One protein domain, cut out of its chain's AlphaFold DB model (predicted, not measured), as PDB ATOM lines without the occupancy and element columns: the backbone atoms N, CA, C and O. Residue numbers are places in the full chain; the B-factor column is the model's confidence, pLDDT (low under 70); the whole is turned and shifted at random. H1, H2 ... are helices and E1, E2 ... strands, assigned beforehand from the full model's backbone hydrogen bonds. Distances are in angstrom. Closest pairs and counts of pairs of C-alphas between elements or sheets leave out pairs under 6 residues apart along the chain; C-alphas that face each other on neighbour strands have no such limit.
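Overview. This is residues 67 to 162 of the 472 residues of an uncharacterized protein of Halomonas axialensis (UniProt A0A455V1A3). A short two-stranded sheet, E1 and E2, lies among short helices, with E2 near the middle of the domain. H1 and H2 lie near one part of this sheet, H3 sits in the excursion between the two strands at the far end of E1, and beyond E2 come a helical hairpin, H4 and H5, and a small pair, H6 and H7. The printed part has 96 residues, with seven named helices and two named strands in the order H1, H2, E1, H3, E2, H4, H5, H6, H7; the sheet has the order E1 - E2, antiparallel, and the class is mostly helix. The whole is compact, with a radius of gyration of the C-alphas of 13.3 A, and spans 37 by 31 by 21 A.

Along the chain. Strand E1 is residues 95 to 99, 12.9 A from first to last C-alpha, and E2 is residues 112 to 114. H1 is residues 77 to 82, beginning at C-alpha 77 (12.791, 18.350, 33.890), H2 is residues 91 to 94, and H3 is residues 101 to 105. H4 is residues 121 to 127, 10.0 A long, and H5, the longest helix, is residues 129 to 138, 14.3 A long. H6 is residues 140 to 144 and H7 is residues 149 to 153, ending at C-alpha 153 (17.048, -9.787, 33.061).

Arrangement. E1 and E2 are antiparallel neighbours, with 130 degrees between their directions; N 96 and O 113 are 2.9 A apart and N 113 and O 96 are 2.8 A apart, both within hydrogen-bond range. Residues 74 to 75 also pair with residues 112 to 113 of E2, antiparallel. The closest C-alphas of H1 and E2, those of Ser 77 and Lys 112, are 6.7 A apart. The closest C-alphas of H2 and E2, those of Val 94 and Ile 114, are 5.7 A apart. H3 follows E1 by a tight link and is apart from H1. H4 and H5 form a helical hairpin: they touch, closest at the C-alphas of Lys 125 and Tyr 132, 5.3 A, and run opposite ways at a steep tilt of 40 degrees. H5 and H6 meet only through their link. H6 and H7 touch, closest at the C-alphas of Arg 143 and Arg 152, 5.0 A. In H1, H3, H4, H5, H6 and H7 every O i to N i+4 pair is within hydrogen-bond range; H2, with 4 residues, is too short for such a pair.

Size, cuts and confidence. The C-alphas farthest apart, those of Thr 105 and Arg 126, are 38.7 A apart, while those of Lys 67 and Arg 162, the first and last printed, are 8.0 A apart. The printed part has no cut, and no link is long. The mean pLDDT of the printed part is 93.8, and no printed residue is under 70.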
ATOM      1  N   LYS A  67      23.358   3.034  42.116       96.19
ATOM      2  CA  LYS A  67      24.145   2.913  40.872       96.19
ATOM      3  C   LYS A  67      23.215   2.610  39.714       96.19
ATOM      4  O   LYS A  67      22.725   1.487  39.615       96.19
ATOM      5  N   LEU A  68      23.014   3.580  38.827       95.19
ATOM      6  CA  LEU A  68      22.052   3.447  37.733       95.19
ATOM      7  C   LEU A  68      22.466   2.370  36.727       95.19
ATOM      8  O   LEU A  68      21.652   1.508  36.408       95.19
ATOM      9  N   HIS A  69      23.735   2.367  36.295       90.31
ATOM     10  CA  HIS A  69      24.223   1.520  35.194       90.31
ATOM     11  C   HIS A  69      23.325   1.651  33.949       90.31
ATOM     12  O   HIS A  69      22.619   0.717  33.581       90.31
ATOM     13  N   GLY A  70      23.289   2.846  33.367       89.75
ATOM     14  CA  GLY A  70      22.483   3.180  32.191       89.75
ATOM     15  C   GLY A  70      22.058   4.643  32.253       89.75
ATOM     16  O   GLY A  70      21.348   5.042  33.175       89.75
ATOM     17  N   ALA A  71      22.518   5.458  31.304       92.88
ATOM     18  CA  ALA A  71      22.227   6.895  31.307       92.88
ATOM     19  C   ALA A  71      20.745   7.195  31.017       92.88
ATOM     20  O   ALA A  71      20.230   8.192  31.509       92.88
ATOM     21  N   GLY A  72      20.043   6.294  30.316       95.62
ATOM     22  CA  GLY A  72      18.623   6.435  29.970       95.62
ATOM     23  C   GLY A  72      17.649   6.475  31.156       95.62
ATOM     24  O   GLY A  72      16.472   6.756  30.954       95.62
ATOM     25  N   PHE A  73      18.112   6.217  32.383       97.44
ATOM     26  CA  PHE A  73      17.321   6.449  33.597       97.44
ATOM     27  C   PHE A  73      17.274   7.920  34.019       97.44
ATOM     28  O   PHE A  73      16.372   8.301  34.762       97.44
ATOM     29  N   ILE A  74      18.262   8.719  33.616       97.44
ATOM     30  CA  ILE A  74      18.333  10.144  33.934       97.44
ATOM     31  C   ILE A  74      17.496  10.887  32.903       97.44
ATOM     32  O   ILE A  74      17.629  10.636  31.709       97.44
ATOM     33  N   VAL A  75      16.663  11.805  33.380       97.25
ATOM     34  CA  VAL A  75      15.833  12.666  32.536       97.25
ATOM     35  C   VAL A  75      15.975  14.120  32.973       97.25
ATOM     36  O   VAL A  75      16.164  14.409  34.164       97.25
ATOM     37  N   THR A  76      15.893  15.052  32.028       96.88
ATOM     38  CA  THR A  76      15.740  16.475  32.352       96.88
ATOM     39  C   THR A  76      14.345  16.749  32.918       96.88
ATOM     40  O   THR A  76      13.468  15.879  32.933       96.88
ATOM     41  N   SER A  77      14.127  17.963  33.424       94.38
ATOM     42  CA  SER A  77      12.791  18.350  33.890       94.38
ATOM     43  C   SER A  77      11.793  18.417  32.727       94.38
ATOM     44  O   SER A  77      10.656  17.981  32.877       94.38
ATOM     45  N   GLU A  78      12.232  18.858  31.549       95.31
ATOM     46  CA  GLU A  78      11.424  18.893  30.329       95.31
ATOM     47  C   GLU A  78      11.047  17.481  29.864       95.31
ATOM     48  O   GLU A  78       9.877  17.215  29.594       95.31
ATOM     49  N   GLU A  79      12.008  16.553  29.827       96.44
ATOM     50  CA  GLU A  79      11.762  15.149  29.469       96.44
ATOM     51  C   GLU A  79      10.810  14.475  30.465       96.44
ATOM     52  O   GLU A  79       9.883  13.770  30.069       96.44
ATOM     53  N   ALA A  80      10.974  14.730  31.767       94.81
ATOM     54  CA  ALA A  80      10.050  14.229  32.779       94.81
ATOM     55  C   ALA A  80       8.613  14.736  32.559       94.81
ATOM     56  O   ALA A  80       7.655  13.973  32.708       94.81
ATOM     57  N   ASN A  81       8.453  15.998  32.160       93.19
ATOM     58  CA  ASN A  81       7.145  16.574  31.856       93.19
ATOM     59  C   ASN A  81       6.546  15.986  30.572       93.19
ATOM     60  O   ASN A  81       5.355  15.678  30.551       93.19
ATOM     61  N   GLN A  82       7.364  15.721  29.546       93.31
ATOM     62  CA  GLN A  82       6.944  14.994  28.337       93.31
ATOM     63  C   GLN A  82       6.473  13.565  28.646       93.31
ATOM     64  O   GLN A  82       5.523  13.081  28.034       93.31
ATOM     65  N   LEU A  83       7.076  12.903  29.640       93.19
ATOM     66  CA  LEU A  83       6.617  11.602  30.144       93.19
ATOM     67  C   LEU A  83       5.294  11.683  30.928       93.19
ATOM     68  O   LEU A  83       4.721  10.645  31.259       93.19
ATOM     69  N   GLY A  84       4.796  12.893  31.199       89.06
ATOM     70  CA  GLY A  84       3.509  13.148  31.838       89.06
ATOM     71  C   GLY A  84       3.588  13.478  33.327       89.06
ATOM     72  O   GLY A  84       2.560  13.384  33.998       89.06
ATOM     73  N   LEU A  85       4.759  13.846  33.866       88.88
ATOM     74  CA  LEU A  85       4.939  14.116  35.302       88.88
ATOM     75  C   LEU A  85       3.953  15.163  35.860       88.88
ATOM     76  O   LEU A  85       3.445  14.987  36.969       88.88
ATOM     77  N   ASP A  86       3.652  16.210  35.090       85.88
ATOM     78  CA  ASP A  86       2.718  17.270  35.499       85.88
ATOM     79  C   ASP A  86       1.253  16.812  35.481       85.88
ATOM     80  O   ASP A  86       0.443  17.265  36.289       85.88
ATOM     81  N   ASN A  87       0.922  15.858  34.607       81.88
ATOM     82  CA  ASN A  87      -0.445  15.389  34.377       81.88
ATOM     83  C   ASN A  87      -0.789  14.123  35.173       81.88
ATOM     84  O   ASN A  87      -1.962  13.769  35.286       81.88
ATOM     85  N   ASN A  88       0.210  13.424  35.723       84.12
ATOM     86  CA  ASN A  88       0.009  12.187  36.465       84.12
ATOM     87  C   ASN A  88       0.735  12.202  37.824       84.12
ATOM     88  O   ASN A  88       1.935  11.921  37.901       84.12
ATOM     89  N   PRO A  89       0.009  12.423  38.936       81.25
ATOM     90  CA  PRO A  89       0.581  12.410  40.279       81.25
ATOM     91  C   PRO A  89       1.283  11.101  40.661       81.25
ATOM     92  O   PRO A  89       2.220  11.138  41.457       81.25
ATOM     93  N   THR A  90       0.888   9.949  40.102       85.75
ATOM     94  CA  THR A  90       1.557   8.675  40.412       85.75
ATOM     95  C   THR A  90       2.955   8.601  39.802       85.75
ATOM     96  O   THR A  90       3.810   7.911  40.351       85.75
ATOM     97  N   LEU A  91       3.247   9.362  38.736       88.25
ATOM     98  CA  LEU A  91       4.606   9.456  38.190       88.25
ATOM     99  C   LEU A  91       5.580  10.125  39.158       88.25
ATOM    100  O   LEU A  91       6.763   9.804  39.122       88.25
ATOM    101  N   LYS A  92       5.108  10.965  40.087       85.00
ATOM    102  CA  LYS A  92       5.961  11.549  41.138       85.00
ATOM    103  C   LYS A  92       6.542  10.493  42.084       85.00
ATOM    104  O   LYS A  92       7.521  10.767  42.770       85.00
ATOM    105  N   GLN A  93       5.962   9.290  42.119       85.38
ATOM    106  CA  GLN A  93       6.474   8.171  42.915       85.38
ATOM    107  C   GLN A  93       7.664   7.474  42.240       85.38
ATOM    108  O   GLN A  93       8.520   6.934  42.937       85.38
ATOM    109  N   VAL A  94       7.730   7.505  40.903       93.31
ATOM    110  CA  VAL A  94       8.762   6.816  40.108       93.31
ATOM    111  C   VAL A  94       9.732   7.769  39.415       93.31
ATOM    112  O   VAL A  94      10.799   7.342  39.016       93.31
ATOM    113  N   ILE A  95       9.423   9.058  39.280       95.75
ATOM    114  CA  ILE A  95      10.352  10.071  38.769       95.75
ATOM    115  C   ILE A  95      10.763  10.961  39.934       95.75
ATOM    116  O   ILE A  95       9.999  11.807  40.400       95.75
ATOM    117  N   ARG A  96      11.994  10.768  40.403       94.56
ATOM    118  CA  ARG A  96      12.520  11.410  41.610       94.56
ATOM    119  C   ARG A  96      13.590  12.430  41.277       94.56
ATOM    120  O   ARG A  96      14.309  12.281  40.291       94.56
ATOM    121  N   ASN A  97      13.728  13.455  42.112       96.38
ATOM    122  CA  ASN A  97      14.861  14.369  42.006       96.38
ATOM    123  C   ASN A  97      16.166  13.585  42.189       96.38
ATOM    124  O   ASN A  97      16.231  12.684  43.019       96.38
ATOM    125  N   TYR A  98      17.199  13.905  41.412       97.25
ATOM    126  CA  TYR A  98      18.469  13.182  41.458       97.25
ATOM    127  C   TYR A  98      19.627  14.132  41.724       97.25
ATOM    128  O   TYR A  98      19.692  15.224  41.149       97.25
ATOM    129  N   ARG A  99      20.539  13.736  42.613       97.06
ATOM    130  CA  ARG A  99      21.721  14.533  42.953       97.06
ATOM    131  C   ARG A  99      22.964  13.663  43.009       97.06
ATOM    132  O   ARG A  99      22.962  12.601  43.629       97.06
ATOM    133  N   ASN A 100      24.036  14.149  42.393       95.94
ATOM    134  CA  ASN A 100      25.381  13.604  42.534       95.94
ATOM    135  C   ASN A 100      26.324  14.586  43.240       95.94
ATOM    136  O   ASN A 100      25.923  15.674  43.648       95.94
ATOM    137  N   GLY A 101      27.601  14.217  43.362       93.44
ATOM    138  CA  GLY A 101      28.591  15.055  44.042       93.44
ATOM    139  C   GLY A 101      28.767  16.458  43.451       93.44
ATOM    140  O   GLY A 101      28.994  17.412  44.195       93.44
ATOM    141  N   ARG A 102      28.605  16.615  42.130       92.00
ATOM    142  CA  ARG A 102      28.642  17.935  41.482       92.00
ATOM    143  C   ARG A 102      27.445  18.779  41.907       92.00
ATOM    144  O   ARG A 102      27.630  19.935  42.258       92.00
ATOM    145  N   ASP A 103      26.255  18.181  41.944       93.19
ATOM    146  CA  ASP A 103      25.033  18.883  42.348       93.19
ATOM    147  C   ASP A 103      25.029  19.297  43.831       93.19
ATOM    148  O   ASP A 103      24.245  20.153  44.216       93.19
ATOM    149  N   LEU A 104      25.874  18.684  44.671       91.31
ATOM    150  CA  LEU A 104      26.037  19.058  46.085       91.31
ATOM    151  C   LEU A 104      27.089  20.151  46.307       91.31
ATOM    152  O   LEU A 104      27.099  20.784  47.357       91.31
ATOM    153  N   THR A 105      28.018  20.334  45.369       86.19
ATOM    154  CA  THR A 105      29.169  21.244  45.523       86.19
ATOM    155  C   THR A 105      29.069  22.492  44.652       86.19
ATOM    156  O   THR A 105      29.802  23.462  44.862       86.19
ATOM    157  N   GLN A 106      28.156  22.478  43.685       87.00
ATOM    158  CA  GLN A 106      27.897  23.521  42.699       87.00
ATOM    159  C   GLN A 106      26.384  23.665  42.496       87.00
ATOM    160  O   GLN A 106      25.598  22.952  43.118       87.00
ATOM    161  N   THR A 107      25.984  24.546  41.582       86.44
ATOM    162  CA  THR A 107      24.600  24.662  41.123       86.44
ATOM    163  C   THR A 107      24.073  23.304  40.631       86.44
ATOM    164  O   THR A 107      24.669  22.711  39.723       86.44
ATOM    165  N   PRO A 108      22.973  22.787  41.214       89.88
ATOM    166  CA  PRO A 108      22.395  21.516  40.805       89.88
ATOM    167  C   PRO A 108      21.941  21.531  39.347       89.88
ATOM    168  O   PRO A 108      21.302  22.477  38.900       89.88
ATOM    169  N   ARG A 109      22.163  20.429  38.624       93.06
ATOM    170  CA  ARG A 109      21.747  20.287  37.215       93.06
ATOM    171  C   ARG A 109      20.230  20.259  36.995       93.06
ATOM    172  O   ARG A 109      19.793  20.271  35.854       93.06
ATOM    173  N   GLY A 110      19.428  20.123  38.053       92.94
ATOM    174  CA  GLY A 110      17.966  20.041  37.935       92.94
ATOM    175  C   GLY A 110      17.442  18.750  37.285       92.94
ATOM    176  O   GLY A 110      16.280  18.694  36.896       92.94
ATOM    177  N   VAL A 111      18.277  17.710  37.181       96.56
ATOM    178  CA  VAL A 111      17.887  16.414  36.602       96.56
ATOM    179  C   VAL A 111      17.078  15.557  37.578       96.56
ATOM    180  O   VAL A 111      17.168  15.699  38.807       96.56
ATOM    181  N   LYS A 112      16.310  14.633  37.008       97.25
ATOM    182  CA  LYS A 112      15.510  13.622  37.698       97.25
ATOM    183  C   LYS A 112      15.942  12.223  37.260       97.25
ATOM    184  O   LYS A 112      16.728  12.062  36.327       97.25
ATOM    185  N   VAL A 113      15.451  11.206  37.958       97.44
ATOM    186  CA  VAL A 113      15.729   9.802  37.656       97.44
ATOM    187  C   VAL A 113      14.459   8.964  37.715       97.44
ATOM    188  O   VAL A 113      13.628   9.150  38.604       97.44
ATOM    189  N   ILE A 114      14.334   8.034  36.772       97.75
ATOM    190  CA  ILE A 114      13.269   7.031  36.705       97.75
ATOM    191  C   ILE A 114      13.627   5.866  37.641       97.75
ATOM    192  O   ILE A 114      14.450   5.017  37.317       97.75
ATOM    193  N   ASP A 115      13.018   5.840  38.819       96.88
ATOM    194  CA  ASP A 115      13.162   4.847  39.877       96.88
ATOM    195  C   ASP A 115      11.986   3.860  39.895       96.88
ATOM    196  O   ASP A 115      10.931   4.124  40.467       96.88
ATOM    197  N   LEU A 116      12.189   2.688  39.291       96.56
ATOM    198  CA  LEU A 116      11.180   1.623  39.184       96.56
ATOM    199  C   LEU A 116      11.382   0.503  40.211       96.56
ATOM    200  O   LEU A 116      10.885  -0.613  40.047       96.56
ATOM    201  N   PHE A 117      12.159   0.764  41.265       94.94
ATOM    202  CA  PHE A 117      12.440  -0.236  42.284       94.94
ATOM    203  C   PHE A 117      11.160  -0.756  42.951       94.94
ATOM    204  O   PHE A 117      10.369   0.013  43.488       94.94
ATOM    205  N   GLY A 118      11.015  -2.082  42.986       94.06
ATOM    206  CA  GLY A 118       9.862  -2.754  43.589       94.06
ATOM    207  C   GLY A 118       8.741  -3.083  42.602       94.06
ATOM    208  O   GLY A 118       7.815  -3.777  42.999       94.06
ATOM    209  N   LEU A 119       8.848  -2.654  41.340       95.81
ATOM    210  CA  LEU A 119       7.889  -2.982  40.286       95.81
ATOM    211  C   LEU A 119       8.422  -4.083  39.365       95.81
ATOM    212  O   LEU A 119       9.611  -4.127  39.031       95.81
ATOM    213  N   THR A 120       7.523  -4.946  38.908       97.12
ATOM    214  CA  THR A 120       7.757  -5.846  37.772       97.12
ATOM    215  C   THR A 120       7.642  -5.090  36.451       97.12
ATOM    216  O   THR A 120       6.952  -4.076  36.354       97.12
ATOM    217  N   VAL A 121       8.286  -5.591  35.395       96.88
ATOM    218  CA  VAL A 121       8.230  -4.956  34.070       96.88
ATOM    219  C   VAL A 121       6.799  -4.834  33.525       96.88
ATOM    220  O   VAL A 121       6.462  -3.816  32.922       96.88
ATOM    221  N   ASP A 122       5.935  -5.816  33.795       97.38
ATOM    222  CA  ASP A 122       4.533  -5.798  33.363       97.38
ATOM    223  C   ASP A 122       3.713  -4.739  34.110       97.38
ATOM    224  O   ASP A 122       2.870  -4.064  33.515       97.38
ATOM    225  N   GLU A 123       3.985  -4.534  35.403       96.75
ATOM    226  CA  GLU A 123       3.398  -3.432  36.169       96.75
ATOM    227  C   GLU A 123       3.840  -2.082  35.615       96.75
ATOM    228  O   GLU A 123       2.989  -1.213  35.426       96.75
ATOM    229  N   VAL A 124       5.127  -1.921  35.282       96.19
ATOM    230  CA  VAL A 124       5.639  -0.694  34.653       96.19
ATOM    231  C   VAL A 124       4.946  -0.453  33.313       96.19
ATOM    232  O   VAL A 124       4.459   0.647  33.074       96.19
ATOM    233  N   LYS A 125       4.824  -1.476  32.462       96.38
ATOM    234  CA  LYS A 125       4.159  -1.369  31.156       96.38
ATOM    235  C   LYS A 125       2.682  -0.980  31.279       96.38
ATOM    236  O   LYS A 125       2.198  -0.173  30.493       96.38
ATOM    237  N   ARG A 126       1.970  -1.547  32.258       95.31
ATOM    238  CA  ARG A 126       0.538  -1.295  32.479       95.31
ATOM    239  C   ARG A 126       0.268   0.059  33.137       95.31
ATOM    240  O   ARG A 126      -0.684   0.728  32.756       95.31
ATOM    241  N   GLN A 127       1.054   0.432  34.146       93.25
ATOM    242  CA  GLN A 127       0.815   1.635  34.956       93.25
ATOM    243  C   GLN A 127       1.517   2.878  34.395       93.25
ATOM    244  O   GLN A 127       1.016   3.988  34.551       93.25
ATOM    245  N   PHE A 128       2.663   2.700  33.731       95.12
ATOM    246  CA  PHE A 128       3.521   3.779  33.239       95.12
ATOM    247  C   PHE A 128       4.006   3.509  31.798       95.12
ATOM    248  O   PHE A 128       5.214   3.424  31.562       95.12
ATOM    249  N   PRO A 129       3.103   3.382  30.805       95.06
ATOM    250  CA  PRO A 129       3.461   2.973  29.442       95.06
ATOM    251  C   PRO A 129       4.494   3.894  28.772       95.06
ATOM    252  O   PRO A 129       5.422   3.398  28.134       95.06
ATOM    253  N   SER A 130       4.403   5.215  28.964       95.31
ATOM    254  CA  SER A 130       5.387   6.171  28.427       95.31
ATOM    255  C   SER A 130       6.774   5.985  29.046       95.31
ATOM    256  O   SER A 130       7.782   6.029  28.345       95.31
ATOM    257  N   VAL A 131       6.834   5.718  30.356       96.69
ATOM    258  CA  VAL A 131       8.093   5.429  31.058       96.69
ATOM    259  C   VAL A 131       8.669   4.105  30.576       96.69
ATOM    260  O   VAL A 131       9.855   4.053  30.269       96.69
ATOM    261  N   TYR A 132       7.841   3.062  30.457       97.31
ATOM    262  CA  TYR A 132       8.247   1.771  29.902       97.31
ATOM    263  C   TYR A 132       8.885   1.939  28.519       97.31
ATOM    264  O   TYR A 132       9.995   1.457  28.308       97.31
ATOM    265  N   GLN A 133       8.217   2.653  27.605       97.62
ATOM    266  CA  GLN A 133       8.737   2.890  26.258       97.62
ATOM    267  C   GLN A 133      10.091   3.609  26.308       97.62
ATOM    268  O   GLN A 133      11.047   3.172  25.670       97.62
ATOM    269  N   TRP A 134      10.202   4.652  27.138       97.62
ATOM    270  CA  TRP A 134      11.433   5.420  27.309       97.62
ATOM    271  C   TRP A 134      12.627   4.546  27.700       97.62
ATOM    272  O   TRP A 134      13.668   4.574  27.035       97.62
ATOM    273  N   ILE A 135      12.483   3.755  28.770       97.38
ATOM    274  CA  ILE A 135      13.573   2.900  29.253       97.38
ATOM    275  C   ILE A 135      13.820   1.713  28.319       97.38
ATOM    276  O   ILE A 135      14.959   1.266  28.193       97.38
ATOM    277  N   PHE A 136      12.791   1.203  27.641       97.69
ATOM    278  CA  PHE A 136      12.941   0.109  26.687       97.69
ATOM    279  C   PHE A 136      13.828   0.528  25.512       97.69
ATOM    280  O   PHE A 136      14.705  -0.227  25.114       97.69
ATOM    281  N   GLU A 137      13.662   1.747  25.000       97.44
ATOM    282  CA  GLU A 137      14.477   2.270  23.898       97.44
ATOM    283  C   GLU A 137      15.891   2.675  24.333       97.44
ATOM    284  O   GLU A 137      16.841   2.509  23.571       97.44
ATOM    285  N   ARG A 138      16.046   3.224  25.547       97.31
ATOM    286  CA  ARG A 138      17.293   3.895  25.975       97.31
ATOM    287  C   ARG A 138      18.164   3.083  26.928       97.31
ATOM    288  O   ARG A 138      19.359   3.339  27.015       97.31
ATOM    289  N   VAL A 139      17.587   2.142  27.674       96.88
ATOM    290  CA  VAL A 139      18.300   1.349  28.691       96.88
ATOM    291  C   VAL A 139      18.456  -0.101  28.247       96.88
ATOM    292  O   VAL A 139      19.546  -0.662  28.360       96.88
ATOM    293  N   LYS A 140      17.390  -0.723  27.730       96.44
ATOM    294  CA  LYS A 140      17.404  -2.153  27.388       96.44
ATOM    295  C   LYS A 140      18.508  -2.548  26.389       96.44
ATOM    296  O   LYS A 140      19.170  -3.545  26.673       96.44
ATOM    297  N   PRO A 141      18.790  -1.798  25.300       96.25
ATOM    298  CA  PRO A 141      19.818  -2.203  24.337       96.25
ATOM    299  C   PRO A 141      21.220  -2.300  24.954       96.25
ATOM    300  O   PRO A 141      21.966  -3.230  24.652       96.25
ATOM    301  N   GLU A 142      21.567  -1.377  25.859       94.94
ATOM    302  CA  GLU A 142      22.822  -1.427  26.621       94.94
ATOM    303  C   GLU A 142      22.807  -2.597  27.616       94.94
ATOM    304  O   GLU A 142      23.789  -3.330  27.759       94.94
ATOM    305  N   ARG A 143      21.675  -2.802  28.304       94.50
ATOM    306  CA  ARG A 143      21.534  -3.875  29.291       94.50
ATOM    307  C   ARG A 143      21.622  -5.257  28.675       94.50
ATOM    308  O   ARG A 143      22.305  -6.076  29.271       94.50
ATOM    309  N   ASP A 144      21.043  -5.508  27.507       94.62
ATOM    310  CA  ASP A 144      21.083  -6.813  26.832       94.62
ATOM    311  C   ASP A 144      22.524  -7.292  26.564       94.62
ATOM    312  O   ASP A 144      22.807  -8.490  26.616       94.62
ATOM    313  N   GLN A 145      23.465  -6.363  26.363       93.81
ATOM    314  CA  GLN A 145      24.883  -6.667  26.136       93.81
ATOM    315  C   GLN A 145      25.676  -6.912  27.435       93.81
ATOM    316  O   GLN A 145      26.841  -7.318  27.402       93.81
ATOM    317  N   ASN A 146      25.083  -6.667  28.607       93.00
ATOM    318  CA  ASN A 146      25.794  -6.754  29.878       93.00
ATOM    319  C   ASN A 146      26.103  -8.209  30.253       93.00
ATOM    320  O   ASN A 146      25.228  -9.063  30.236       93.00
ATOM    321  N   LYS A 147      27.326  -8.525  30.694       93.31
ATOM    322  CA  LYS A 147      27.697  -9.907  31.068       93.31
ATOM    323  C   LYS A 147      26.937 -10.447  32.288       93.31
ATOM    324  O   LYS A 147      26.763 -11.660  32.400       93.31
ATOM    325  N   ARG A 148      26.470  -9.584  33.197       92.81
ATOM    326  CA  ARG A 148      25.755  -9.995  34.417       92.81
ATOM    327  C   ARG A 148      24.271 -10.219  34.127       92.81
ATOM    328  O   ARG A 148      23.558  -9.259  33.858       92.81
ATOM    329  N   ALA A 149      23.805 -11.465  34.256       92.94
ATOM    330  CA  ALA A 149      22.410 -11.848  33.999       92.94
ATOM    331  C   ALA A 149      21.409 -10.985  34.777       92.94
ATOM    332  O   ALA A 149      20.494 -10.432  34.189       92.94
ATOM    333  N   THR A 150      21.664 -10.720  36.063       92.12
ATOM    334  CA  THR A 150      20.787  -9.872  36.887       92.12
ATOM    335  C   THR A 150      20.540  -8.482  36.296       92.12
ATOM    336  O   THR A 150      19.438  -7.962  36.447       92.12
ATOM    337  N   TYR A 151      21.532  -7.887  35.624       92.62
ATOM    338  CA  TYR A 151      21.414  -6.570  34.993       92.62
ATOM    339  C   TYR A 151      20.705  -6.626  33.638       92.62
ATOM    340  O   TYR A 151      20.077  -5.629  33.283       92.62
ATOM    341  N   ARG A 152      20.825  -7.746  32.910       94.00
ATOM    342  CA  ARG A 152      20.108  -7.997  31.650       94.00
ATOM    343  C   ARG A 152      18.634  -8.295  31.908       94.00
ATOM    344  O   ARG A 152      17.757  -7.663  31.337       94.00
ATOM    345  N   ASP A 153      18.376  -9.228  32.819       94.88
ATOM    346  CA  ASP A 153      17.048  -9.787  33.061       94.88
ATOM    347  C   ASP A 153      16.154  -8.794  33.819       94.88
ATOM    348  O   ASP A 153      14.947  -8.782  33.620       94.88
ATOM    349  N   ASN A 154      16.750  -7.910  34.635       95.62
ATOM    350  CA  ASN A 154      16.063  -6.818  35.339       95.62
ATOM    351  C   ASN A 154      16.493  -5.449  34.793       95.62
ATOM    352  O   ASN A 154      16.840  -4.542  35.552       95.62
ATOM    353  N   TRP A 155      16.531  -5.305  33.470       96.50
ATOM    354  CA  TRP A 155      17.051  -4.119  32.784       96.50
ATOM    355  C   TRP A 155      16.356  -2.802  33.173       96.50
ATOM    356  O   TRP A 155      16.982  -1.749  33.078       96.50
ATOM    357  N   TRP A 156      15.103  -2.845  33.645       96.88
ATOM    358  CA  TRP A 156      14.347  -1.671  34.110       96.88
ATOM    359  C   TRP A 156      14.711  -1.225  35.535       96.88
ATOM    360  O   TRP A 156      14.234  -0.194  36.000       96.88
ATOM    361  N   ILE A 157      15.554  -1.987  36.237       96.75
ATOM    362  CA  ILE A 157      16.027  -1.682  37.588       96.75
ATOM    363  C   ILE A 157      17.483  -1.198  37.531       96.75
ATOM    364  O   ILE A 157      18.322  -1.679  36.758       96.75
ATOM    365  N   PHE A 158      17.816  -0.244  38.401       96.75
ATOM    366  CA  PHE A 158      19.195   0.207  38.599       96.75
ATOM    367  C   PHE A 158      20.124  -0.969  38.899       96.75
ATOM    368  O   PHE A 158      19.746  -1.896  39.616       96.75
ATOM    369  N   GLY A 159      21.363  -0.919  38.407       93.56
ATOM    370  CA  GLY A 159      22.325  -1.987  38.688       93.56
ATOM    371  C   GLY A 159      22.576  -2.175  40.192       93.56
ATOM    372  O   GLY A 159      22.656  -3.305  40.654       93.56
ATOM    373  N   GLU A 160      22.585  -1.091  40.977       93.75
ATOM    374  CA  GLU A 160      22.479  -1.160  42.443       93.75
ATOM    375  C   GLU A 160      21.356  -0.244  42.943       93.75
ATOM    376  O   GLU A 160      21.571   0.942  43.201       93.75
ATOM    377  N   ALA A 161      20.158  -0.798  43.134       90.81
ATOM    378  CA  ALA A 161      18.991  -0.051  43.619       90.81
ATOM    379  C   ALA A 161      19.021   0.293  45.124       90.81
ATOM    380  O   ALA A 161      18.118   0.978  45.611       90.81
ATOM    381  N   ARG A 162      20.043  -0.194  45.851       93.12
ATOM    382  CA  ARG A 162      20.306   0.041  47.287       93.12
ATOM    383  C   ARG A 162      19.089  -0.199  48.187       93.12
ATOM    384  O   ARG A 162      18.564   0.721  48.808       93.12
TER     385      ARG A 162